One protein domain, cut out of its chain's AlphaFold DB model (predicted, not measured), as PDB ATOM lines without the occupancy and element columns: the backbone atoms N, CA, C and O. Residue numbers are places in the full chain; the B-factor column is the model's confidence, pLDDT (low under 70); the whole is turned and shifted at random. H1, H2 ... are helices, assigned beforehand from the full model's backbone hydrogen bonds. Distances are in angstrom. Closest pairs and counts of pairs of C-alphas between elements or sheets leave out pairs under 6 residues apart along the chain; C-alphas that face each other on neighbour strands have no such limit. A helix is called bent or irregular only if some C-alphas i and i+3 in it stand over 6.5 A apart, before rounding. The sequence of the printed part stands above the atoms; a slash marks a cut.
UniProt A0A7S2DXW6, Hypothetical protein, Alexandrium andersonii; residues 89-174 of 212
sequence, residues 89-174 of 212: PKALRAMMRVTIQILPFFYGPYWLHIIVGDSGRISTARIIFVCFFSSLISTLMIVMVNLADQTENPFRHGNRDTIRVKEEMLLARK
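AT A GLANCE: This is residues 89 to 174 of the 212 residues of the protein "Hypothetical protein" of Alexandrium andersonii (UniProt A0A7S2DXW6). A long helical hairpin, the bent H1 folded back along H2, makes the body, and residues 166 to 174 of H3 stick out beyond a loop at one end. The printed part has 86 residues, 65 of them in three named helices in the order H1, H2, H3, with no named strand; the class is all helix, and the whole is extended, with a radius of gyration of the C-alphas of 21.2 A and spans of 74 by 29 by 15 A.

HOW THE PARTS SIT: H1, residues 90 to 116, was assigned as one helix by its hydrogen bonds but is bent: C-alphas 106 and 109 are 6.9 A apart. Its arms are H1a, residues 90 to 106, irregular with C-alphas 101 and 104 6.7 A apart, and H1b, residues 109 to 116. H1a, with residues 96 to 100 alone, touches H2, residues 124 to 151; their closest C-alphas, Ile 100 and Met 141, are 6.7 A apart. H1b and H2 form a hairpin, at a shallow tilt of 28 degrees, opposite ways; their closest C-alphas, Ile 115 and Arg 126, are 5.6 A apart. H3, residues 165 to 174, is apart from H1a, H1b and H2. Every O i to N i+4 pair is within hydrogen-bond range in H1b, H2 and H3, and 10 of 13 in H1a.

IN THESE COORDINATES: H1a begins at C-alpha 90 (167.963, 182.566, 174.799) and measures 24.8 A, H2 40.3 A. H3 ends at C-alpha 174 (203.653, 164.798, 182.052).

THE WHOLE: The link H2 to H3 is long; the printed part has no cut, and no printed residue is under 70 in pLDDT.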
ATOM      1  N   PRO A  89     168.907 177.820 174.663       83.44
ATOM      2  CA  PRO A  89     168.345 178.851 173.800       83.44
ATOM      3  C   PRO A  89     167.926 180.085 174.613       83.44
ATOM      4  O   PRO A  89     167.279 179.974 175.655       83.44
ATOM      5  N   LYS A  90     168.256 181.288 174.113       82.31
ATOM      6  CA  LYS A  90     167.963 182.566 174.799       82.31
ATOM      7  C   LYS A  90     166.482 182.721 175.154       82.31
ATOM      8  O   LYS A  90     166.163 183.278 176.200       82.31
ATOM      9  N   ALA A  91     165.598 182.212 174.294       87.25
ATOM     10  CA  ALA A  91     164.158 182.222 174.513       87.25
ATOM     11  C   ALA A  91     163.764 181.440 175.775       87.25
ATOM     12  O   ALA A  91     162.985 181.944 176.574       87.25
ATOM     13  N   LEU A  92     164.360 180.264 176.007       87.88
ATOM     14  CA  LEU A  92     164.091 179.459 177.200       87.88
ATOM     15  C   LEU A  92     164.595 180.156 178.466       87.88
ATOM     16  O   LEU A  92     163.888 180.204 179.466       87.88
ATOM     17  N   ARG A  93     165.778 180.781 178.414       85.75
ATOM     18  CA  ARG A  93     166.306 181.568 179.540       85.75
ATOM     19  C   ARG A  93     165.416 182.770 179.875       85.75
ATOM     20  O   ARG A  93     165.169 183.048 181.046       85.75
ATOM     21  N   ALA A  94     164.923 183.479 178.861       89.19
ATOM     22  CA  ALA A  94     163.966 184.565 179.058       89.19
ATOM     23  C   ALA A  94     162.639 184.048 179.635       89.19
ATOM     24  O   ALA A  94     162.139 184.620 180.601       89.19
ATOM     25  N   MET A  95     162.126 182.934 179.104       91.00
ATOM     26  CA  MET A  95     160.921 182.274 179.597       91.00
ATOM     27  C   MET A  95     161.062 181.885 181.072       91.00
ATOM     28  O   MET A  95     160.194 182.243 181.854       91.00
ATOM     29  N   MET A  96     162.169 181.255 181.487       90.81
ATOM     30  CA  MET A  96     162.408 180.901 182.894       90.81
ATOM     31  C   MET A  96     162.342 182.123 183.819       90.81
ATOM     32  O   MET A  96     161.670 182.074 184.844       90.81
ATOM     33  N   ARG A  97     162.970 183.246 183.443       90.44
ATOM     34  CA  ARG A  97     162.916 184.488 184.239       90.44
ATOM     35  C   ARG A  97     161.502 185.053 184.357       90.44
ATOM     36  O   ARG A  97     161.108 185.489 185.432       90.44
ATOM     37  N   VAL A  98     160.734 185.019 183.269       93.44
ATOM     38  CA  VAL A  98     159.330 185.452 183.272       93.44
ATOM     39  C   VAL A  98     158.476 184.518 184.131       93.44
ATOM     40  O   VAL A  98     157.696 184.993 184.951       93.44
ATOM     41  N   THR A  99     158.663 183.201 184.018       90.88
ATOM     42  CA  THR A  99     157.948 182.204 184.825       90.88
ATOM     43  C   THR A  99     158.178 182.420 186.317       90.88
ATOM     44  O   THR A  99     157.215 182.386 187.077       90.88
ATOM     45  N   ILE A 100     159.412 182.719 186.740       91.69
ATOM     46  CA  ILE A 100     159.727 183.036 188.145       91.69
ATOM     47  C   ILE A 100     158.930 184.245 188.641       91.69
ATOM     48  O   ILE A 100     158.455 184.238 189.773       91.69
ATOM     49  N   GLN A 101     158.742 185.261 187.797       91.00
ATOM     50  CA  GLN A 101     157.993 186.462 188.165       91.00
ATOM     51  C   GLN A 101     156.473 186.242 188.171       91.00
ATOM     52  O   GLN A 101     155.762 186.911 188.918       91.00
ATOM     53  N   ILE A 102     155.968 185.325 187.341       93.44
ATOM     54  CA  ILE A 102     154.534 185.040 187.209       93.44
ATOM     55  C   ILE A 102     154.048 184.034 188.266       93.44
ATOM     56  O   ILE A 102     152.918 184.148 188.745       93.44
ATOM     57  N   LEU A 103     154.884 183.070 188.664       90.06
ATOM     58  CA  LEU A 103     154.526 182.008 189.617       90.06
ATOM     59  C   LEU A 103     153.865 182.523 190.916       90.06
ATOM     60  O   LEU A 103     152.875 181.919 191.341       90.06
ATOM     61  N   PRO A 104     154.312 183.646 191.519       87.62
ATOM     62  CA  PRO A 104     153.706 184.179 192.733       87.62
ATOM     63  C   PRO A 104     152.242 184.568 192.631       87.62
ATOM     64  O   PRO A 104     151.497 184.426 193.603       87.62
ATOM     65  N   PHE A 105     151.799 184.995 191.453       90.50
ATOM     66  CA  PHE A 105     150.402 185.356 191.240       90.50
ATOM     67  C   PHE A 105     149.477 184.136 191.292       90.50
ATOM     68  O   PHE A 105     148.333 184.260 191.724       90.50
ATOM     69  N   PHE A 106     149.972 182.951 190.923       89.94
ATOM     70  CA  PHE A 106     149.180 181.722 190.939       89.94
ATOM     71  C   PHE A 106     149.031 181.124 192.336       89.94
ATOM     72  O   PHE A 106     147.947 180.667 192.696       89.94
ATOM     73  N   TYR A 107     150.093 181.132 193.141       87.94
ATOM     74  CA  TYR A 107     150.033 180.572 194.493       87.94
ATOM     75  C   TYR A 107     149.481 181.554 195.537       87.94
ATOM     76  O   TYR A 107     149.116 181.140 196.635       87.94
ATOM     77  N   GLY A 108     149.405 182.853 195.222       88.19
ATOM     78  CA  GLY A 108     148.923 183.889 196.144       88.19
ATOM     79  C   GLY A 108     147.539 183.589 196.745       88.19
ATOM     80  O   GLY A 108     147.408 183.595 197.970       88.19
ATOM     81  N   PRO A 109     146.518 183.255 195.931       91.19
ATOM     82  CA  PRO A 109     145.196 182.874 196.433       91.19
ATOM     83  C   PRO A 109     145.222 181.636 197.341       91.19
ATOM     84  O   PRO A 109     144.499 181.576 198.335       91.19
ATOM     85  N   TYR A 110     146.086 180.666 197.037       90.81
ATOM     86  CA  TYR A 110     146.245 179.459 197.849       90.81
ATOM     87  C   TYR A 110     146.826 179.779 199.235       90.81
ATOM     88  O   TYR A 110     146.336 179.284 200.251       90.81
ATOM     89  N   TRP A 111     147.808 180.680 199.304       91.38
ATOM     90  CA  TRP A 111     148.335 181.164 200.579       91.38
ATOM     91  C   TRP A 111     147.290 181.904 201.411       91.38
ATOM     92  O   TRP A 111     147.237 181.717 202.627       91.38
ATOM     93  N   LEU A 112     146.425 182.695 200.769       89.06
ATOM     94  CA  LEU A 112     145.324 183.374 201.450       89.06
ATOM     95  C   LEU A 112     144.347 182.368 202.075       89.06
ATOM     96  O   LEU A 112     143.975 182.524 203.238       89.06
ATOM     97  N   HIS A 113     143.993 181.313 201.338       89.25
ATOM     98  CA  HIS A 113     143.146 180.234 201.847       89.25
ATOM     99  C   HIS A 113     143.751 179.573 203.099       89.25
ATOM    100  O   HIS A 113     143.049 179.355 204.085       89.25
ATOM    101  N   ILE A 114     145.069 179.334 203.110       89.50
ATOM    102  CA  ILE A 114     145.779 178.780 204.276       89.50
ATOM    103  C   ILE A 114     145.745 179.738 205.476       89.50
ATOM    104  O   ILE A 114     145.581 179.287 206.610       89.50
ATOM    105  N   ILE A 115     145.891 181.048 205.257       88.56
ATOM    106  CA  ILE A 115     145.885 182.044 206.339       88.56
ATOM    107  C   ILE A 115     144.503 182.124 207.001       88.56
ATOM    108  O   ILE A 115     144.418 182.077 208.233       88.56
ATOM    109  N   VAL A 116     143.440 182.225 206.194       87.94
ATOM    110  CA  VAL A 116     142.052 182.367 206.669       87.94
ATOM    111  C   VAL A 116     141.568 181.068 207.326       87.94
ATOM    112  O   VAL A 116     141.061 181.103 208.452       87.94
ATOM    113  N   GLY A 117     141.808 179.918 206.683       83.50
ATOM    114  CA  GLY A 117     141.316 178.601 207.105       83.50
ATOM    115  C   GLY A 117     139.788 178.523 207.263       83.50
ATOM    116  O   GLY A 117     139.080 179.510 207.085       83.50
ATOM    117  N   ASP A 118     139.269 177.360 207.666       78.56
ATOM    118  CA  ASP A 118     137.812 177.143 207.798       78.56
ATOM    119  C   ASP A 118     137.146 177.999 208.886       78.56
ATOM    120  O   ASP A 118     135.958 178.298 208.829       78.56
ATOM    121  N   SER A 119     137.909 178.403 209.902       75.31
ATOM    122  CA  SER A 119     137.404 179.146 211.059       75.31
ATOM    123  C   SER A 119     137.481 180.669 210.911       75.31
ATOM    124  O   SER A 119     137.109 181.381 211.846       75.31
ATOM    125  N   GLY A 120     137.995 181.187 209.786       75.56
ATOM    126  CA  GLY A 120     138.116 182.626 209.509       75.56
ATOM    127  C   GLY A 120     139.067 183.396 210.440       75.56
ATOM    128  O   GLY A 120     139.184 184.618 210.343       75.56
ATOM    129  N   ARG A 121     139.746 182.705 211.366       78.81
ATOM    130  CA  ARG A 121     140.656 183.291 212.355       78.81
ATOM    131  C   ARG A 121     142.091 183.257 211.851       78.81
ATOM    132  O   ARG A 121     142.687 182.191 211.696       78.81
ATOM    133  N   ILE A 122     142.666 184.443 211.693       82.75
ATOM    134  CA  ILE A 122     144.065 184.624 211.317       82.75
ATOM    135  C   ILE A 122     144.951 184.294 212.525       82.75
ATOM    136  O   ILE A 122     144.843 184.917 213.580       82.75
ATOM    137  N   SER A 123     145.835 183.308 212.368       87.25
ATOM    138  CA  SER A 123     146.833 182.928 213.374       87.25
ATOM    139  C   SER A 123     148.232 183.336 212.917       87.25
ATOM    140  O   SER A 123     148.607 183.112 211.764       87.25
ATOM    141  N   THR A 124     149.031 183.884 213.834       87.25
ATOM    142  CA  THR A 124     150.426 184.288 213.585       87.25
ATOM    143  C   THR A 124     151.287 183.131 213.079       87.25
ATOM    144  O   THR A 124     152.091 183.324 212.170       87.25
ATOM    145  N   ALA A 125     151.069 181.909 213.575       87.75
ATOM    146  CA  ALA A 125     151.799 180.720 213.134       87.75
ATOM    147  C   ALA A 125     151.594 180.414 211.638       87.75
ATOM    148  O   ALA A 125     152.542 180.052 210.940       87.75
ATOM    149  N   ARG A 126     150.372 180.609 211.119       88.94
ATOM    150  CA  ARG A 126     150.052 180.373 209.699       88.94
ATOM    151  C   ARG A 126     150.692 181.419 208.793       88.94
ATOM    152  O   ARG A 126     151.188 181.071 207.728       88.94
ATOM    153  N   ILE A 127     150.734 182.676 209.237       89.88
ATOM    154  CA  ILE A 127     151.425 183.752 208.513       89.88
ATOM    155  C   ILE A 127     152.920 183.441 208.411       89.88
ATOM    156  O   ILE A 127     153.478 183.504 207.320       89.88
ATOM    157  N   ILE A 128     153.559 183.057 209.522       93.50
ATOM    158  CA  ILE A 128     154.988 182.705 209.534       93.50
ATOM    159  C   ILE A 128     155.262 181.543 208.573       93.50
ATOM    160  O   ILE A 128     156.187 181.628 207.767       93.50
ATOM    161  N   PHE A 129     154.433 180.494 208.609       92.19
ATOM    162  CA  PHE A 129     154.549 179.351 207.703       92.19
ATOM    163  C   PHE A 129     154.466 179.766 206.228       92.19
ATOM    164  O   PHE A 129     155.342 179.413 205.440       92.19
ATOM    165  N   VAL A 130     153.454 180.555 205.857       93.19
ATOM    166  CA  VAL A 130     153.263 181.026 204.478       93.19
ATOM    167  C   VAL A 130     154.423 181.910 204.019       93.19
ATOM    168  O   VAL A 130     154.947 181.713 202.923       93.19
ATOM    169  N   CYS A 131     154.860 182.857 204.853       91.62
ATOM    170  CA  CYS A 131     155.984 183.735 204.531       91.62
ATOM    171  C   CYS A 131     157.281 182.942 204.328       91.62
ATOM    172  O   CYS A 131     157.999 183.182 203.357       91.62
ATOM    173  N   PHE A 132     157.557 181.977 205.209       95.06
ATOM    174  CA  PHE A 132     158.726 181.107 205.102       95.06
ATOM    175  C   PHE A 132     158.671 180.226 203.850       95.06
ATOM    176  O   PHE A 132     159.644 180.120 203.111       95.06
ATOM    177  N   PHE A 133     157.523 179.615 203.568       93.31
ATOM    178  CA  PHE A 133     157.388 178.732 202.415       93.31
ATOM    179  C   PHE A 133     157.442 179.505 201.088       93.31
ATOM    180  O   PHE A 133     158.071 179.059 200.127       93.31
ATOM    181  N   SER A 134     156.867 180.711 201.041       92.00
ATOM    182  CA  SER A 134     156.958 181.602 199.880       92.00
ATOM    183  C   SER A 134     158.394 182.070 199.625       92.00
ATOM    184  O   SER A 134     158.833 182.107 198.470       92.00
ATOM    185  N   SER A 135     159.147 182.422 200.675       93.25
ATOM    186  CA  SER A 135     160.554 182.812 200.524       93.25
ATOM    187  C   SER A 135     161.424 181.627 200.100       93.25
ATOM    188  O   SER A 135     162.288 181.788 199.233       93.25
ATOM    189  N   LEU A 136     161.144 180.428 200.621       94.75
ATOM    190  CA  LEU A 136     161.819 179.188 200.247       94.75
ATOM    191  C   LEU A 136     161.621 178.863 198.762       94.75
ATOM    192  O   LEU A 136     162.606 178.650 198.059       94.75
ATOM    193  N   ILE A 137     160.377 178.877 198.267       92.62
ATOM    194  CA  ILE A 137     160.081 178.619 196.845       92.62
ATOM    195  C   ILE A 137     160.772 179.648 195.949       92.62
ATOM    196  O   ILE A 137     161.393 179.281 194.951       92.62
ATOM    197  N   SER A 138     160.689 180.931 196.311       91.56
ATOM    198  CA  SER A 138     161.303 182.010 195.529       91.56
ATOM    199  C   SER A 138     162.821 181.839 195.452       91.56
ATOM    200  O   SER A 138     163.404 181.899 194.370       91.56
ATOM    201  N   THR A 139     163.458 181.546 196.588       93.69
ATOM    202  CA  THR A 139     164.900 181.281 196.658       93.69
ATOM    203  C   THR A 139     165.273 180.054 195.834       93.69
ATOM    204  O   THR A 139     166.215 180.115 195.049       93.69
ATOM    205  N   LEU A 140     164.515 178.960 195.951       94.62
ATOM    206  CA  LEU A 140     164.773 177.718 195.223       94.62
ATOM    207  C   LEU A 140     164.712 177.928 193.707       94.62
ATOM    208  O   LEU A 140     165.597 177.469 192.988       94.62
ATOM    209  N   MET A 141     163.722 178.675 193.221       92.31
ATOM    210  CA  MET A 141     163.602 178.998 191.799       92.31
ATOM    211  C   MET A 141     164.778 179.844 191.288       92.31
ATOM    212  O   MET A 141     165.318 179.568 190.214       92.31
ATOM    213  N   ILE A 142     165.215 180.840 192.066       92.62
ATOM    214  CA  ILE A 142     166.375 181.678 191.722       92.62
ATOM    215  C   ILE A 142     167.659 180.838 191.695       92.62
ATOM    216  O   ILE A 142     168.443 180.933 190.750       92.62
ATOM    217  N   VAL A 143     167.863 179.986 192.703       93.75
ATOM    218  CA  VAL A 143     169.027 179.093 192.784       93.75
ATOM    219  C   VAL A 143     169.064 178.136 191.596       93.75
ATOM    220  O   VAL A 143     170.120 177.990 190.989       93.75
ATOM    221  N   MET A 144     167.932 177.542 191.211       91.69
ATOM    222  CA  MET A 144     167.862 176.622 190.070       91.69
ATOM    223  C   MET A 144     168.279 177.283 188.751       91.69
ATOM    224  O   MET A 144     169.050 176.702 187.988       91.69
ATOM    225  N   VAL A 145     167.830 178.515 188.488       89.75
ATOM    226  CA  VAL A 145     168.232 179.241 187.271       89.75
ATOM    227  C   VAL A 145     169.714 179.603 187.295       89.75
ATOM    228  O   VAL A 145     170.392 179.463 186.277       89.75
ATOM    229  N   ASN A 146     170.238 180.014 188.450       88.19
ATOM    230  CA  ASN A 146     171.660 180.321 188.596       88.19
ATOM    231  C   ASN A 146     172.535 179.065 188.454       88.19
ATOM    232  O   ASN A 146     173.601 179.126 187.845       88.19
ATOM    233  N   LEU A 147     172.080 177.920 188.966       89.94
ATOM    234  CA  LEU A 147     172.768 176.639 188.825       89.94
ATOM    235  C   LEU A 147     172.796 176.177 187.362       89.94
ATOM    236  O   LEU A 147     173.839 175.748 186.866       89.94
ATOM    237  N   ALA A 148     171.678 176.313 186.647       86.81
ATOM    238  CA  ALA A 148     171.617 176.026 185.214       86.81
ATOM    239  C   ALA A 148     172.597 176.904 184.413       86.81
ATOM    240  O   ALA A 148     173.215 176.436 183.459       86.81
ATOM    241  N   ASP A 149     172.780 178.165 184.814       83.56
ATOM    242  CA  ASP A 149     173.740 179.072 184.179       83.56
ATOM    243  C   ASP A 149     175.199 178.671 184.446       83.56
ATOM    244  O   ASP A 149     176.025 178.660 183.533       83.56
ATOM    245  N   GLN A 150     175.517 178.283 185.685       84.56
ATOM    246  CA  GLN A 150     176.865 177.843 186.058       84.56
ATOM    247  C   GLN A 150     177.258 176.527 185.378       84.56
ATOM    248  O   GLN A 150     178.409 176.373 184.970       84.56
ATOM    249  N   THR A 151     176.304 175.610 185.215       85.81
ATOM    250  CA  THR A 151     176.521 174.292 184.596       85.81
ATOM    251  C   THR A 151     176.566 174.331 183.066       85.81
ATOM    252  O   THR A 151     177.105 173.411 182.453       85.81
ATOM    253  N   GLU A 152     176.075 175.398 182.420       83.69
ATOM    254  CA  GLU A 152     176.112 175.533 180.954       83.69
ATOM    255  C   GLU A 152     177.543 175.689 180.405       83.69
ATOM    256  O   GLU A 152     177.793 175.369 179.240       83.69
ATOM    257  N   ASN A 153     178.489 176.213 181.199       84.06
ATOM    258  CA  ASN A 153     179.889 176.362 180.790       84.06
ATOM    259  C   ASN A 153     180.864 175.740 181.804       84.06
ATOM    260  O   ASN A 153     181.318 176.437 182.717       84.06
ATOM    261  N   PRO A 154     181.279 174.478 181.611       86.00
ATOM    262  CA  PRO A 154     182.206 173.816 182.528       86.00
ATOM    263  C   PRO A 154     183.644 174.354 182.437       86.00
ATOM    264  O   PRO A 154     184.457 174.065 183.313       86.00
ATOM    265  N   PHE A 155     183.976 175.130 181.397       87.31
ATOM    266  CA  PHE A 155     185.318 175.682 181.160       87.31
ATOM    267  C   PHE A 155     185.449 177.160 181.559       87.31
ATOM    268  O   PHE A 155     186.479 177.785 181.304       87.31
ATOM    269  N   ARG A 156     184.400 177.753 182.145       80.81
ATOM    270  CA  ARG A 156     184.398 179.164 182.547       80.81
ATOM    271  C   ARG A 156     185.383 179.396 183.691       80.81
ATOM    272  O   ARG A 156     185.371 178.676 184.677       80.81
ATOM    273  N   HIS A 157     186.194 180.443 183.611       73.31
ATOM    274  CA  HIS A 157     187.053 180.824 184.731       73.31
ATOM    275  C   HIS A 157     186.228 181.442 185.868       73.31
ATOM    276  O   HIS A 157     185.338 182.252 185.616       73.31
ATOM    277  N   GLY A 158     186.555 181.101 187.117       73.38
ATOM    278  CA  GLY A 158     185.976 181.738 188.308       73.38
ATOM    279  C   GLY A 158     184.683 181.110 188.840       73.38
ATOM    280  O   GLY A 158     184.196 181.547 189.880       73.38
ATOM    281  N   ASN A 159     184.151 180.072 188.190       75.50
ATOM    282  CA  ASN A 159     183.095 179.237 188.768       75.50
ATOM    283  C   ASN A 159     183.719 178.191 189.716       75.50
ATOM    284  O   ASN A 159     184.856 177.768 189.520       75.50
ATOM    285  N   ARG A 160     182.985 177.782 190.763       77.06
ATOM    286  CA  ARG A 160     183.472 176.791 191.748       77.06
ATOM    287  C   ARG A 160     183.545 175.378 191.162       77.06
ATOM    288  O   ARG A 160     184.509 174.667 191.425       77.06
ATOM    289  N   ASP A 161     182.579 175.033 190.313       81.88
ATOM    290  CA  ASP A 161     182.405 173.689 189.750       81.88
ATOM    291  C   ASP A 161     182.865 173.627 188.285       81.88
ATOM    292  O   ASP A 161     182.090 173.340 187.373       81.88
ATOM    293  N   THR A 162     184.134 173.958 188.036       87.00
ATOM    294  CA  THR A 162     184.713 173.977 186.678       87.00
ATOM    295  C   THR A 162     185.786 172.931 186.489       87.00
ATOM    296  O   THR A 162     186.548 172.629 187.409       87.00
ATOM    297  N   ILE A 163     185.929 172.471 185.251       87.31
ATOM    298  CA  ILE A 163     187.031 171.604 184.851       87.31
ATOM    299  C   ILE A 163     188.327 172.416 184.881       87.31
ATOM    300  O   ILE A 163     188.463 173.440 184.204       87.31
ATOM    301  N   ARG A 164     189.318 171.931 185.632       89.19
ATOM    302  CA  ARG A 164     190.635 172.563 185.756       89.19
ATOM    303  C   ARG A 164     191.518 172.228 184.556       89.19
ATOM    304  O   ARG A 164     192.526 171.543 184.676       89.19
ATOM    305  N   VAL A 165     191.163 172.758 183.384       89.75
ATOM    306  CA  VAL A 165     191.816 172.442 182.094       89.75
ATOM    307  C   VAL A 165     193.343 172.560 182.157       89.75
ATOM    308  O   VAL A 165     194.043 171.748 181.564       89.75
ATOM    309  N   LYS A 166     193.877 173.552 182.883       88.75
ATOM    310  CA  LYS A 166     195.331 173.737 183.025       88.75
ATOM    311  C   LYS A 166     196.003 172.566 183.745       88.75
ATOM    312  O   LYS A 166     197.066 172.135 183.313       88.75
ATOM    313  N   GLU A 167     195.393 172.074 184.821       90.69
ATOM    314  CA  GLU A 167     195.912 170.951 185.609       90.69
ATOM    315  C   GLU A 167     195.823 169.656 184.796       90.69
ATOM    316  O   GLU A 167     196.827 168.965 184.638       90.69
ATOM    317  N   GLU A 168     194.676 169.402 184.160       90.69
ATOM    318  CA  GLU A 168     194.456 168.211 183.328       90.69
ATOM    319  C   GLU A 168     195.412 168.140 182.127       90.69
ATOM    320  O   GLU A 168     196.025 167.107 181.856       90.69
ATOM    321  N   MET A 169     195.607 169.253 181.413       90.69
ATOM    322  CA  MET A 169     196.543 169.302 180.283       90.69
ATOM    323  C   MET A 169     197.997 169.144 180.737       90.69
ATOM    324  O   MET A 169     198.814 168.572 180.013       90.69
ATOM    325  N   LEU A 170     198.334 169.635 181.932       93.31
ATOM    326  CA  LEU A 170     199.663 169.470 182.512       93.31
ATOM    327  C   LEU A 170     199.917 168.009 182.897       93.31
ATOM    328  O   LEU A 170     201.001 167.500 182.611       93.31
ATOM    329  N   LEU A 171     198.930 167.324 183.482       93.94
ATOM    330  CA  LEU A 171     199.002 165.888 183.764       93.94
ATOM    331  C   LEU A 171     199.162 165.074 182.476       93.94
ATOM    332  O   LEU A 171     200.071 164.251 182.393       93.94
ATOM    333  N   ALA A 172     198.371 165.369 181.441       91.19
ATOM    334  CA  ALA A 172     198.499 164.716 180.139       91.19
ATOM    335  C   ALA A 172     199.891 164.930 179.520       91.19
ATOM    336  O   ALA A 172     200.509 163.992 179.022       91.19
ATOM    337  N   ARG A 173     200.428 166.155 179.600       92.69
ATOM    338  CA  ARG A 173     201.783 166.457 179.122       92.69
ATOM    339  C   ARG A 173     202.849 165.679 179.892       92.69
ATOM    340  O   ARG A 173     203.767 165.159 179.267       92.69
ATOM    341  N   LYS A 174     202.738 165.595 181.221       94.69
ATOM    342  CA  LYS A 174     203.653 164.798 182.052       94.69
ATOM    343  C   LYS A 174     203.599 163.319 181.680       94.69
ATOM    344  O   LYS A 174     204.649 162.716 181.527       94.69
TER     345      LYS A 174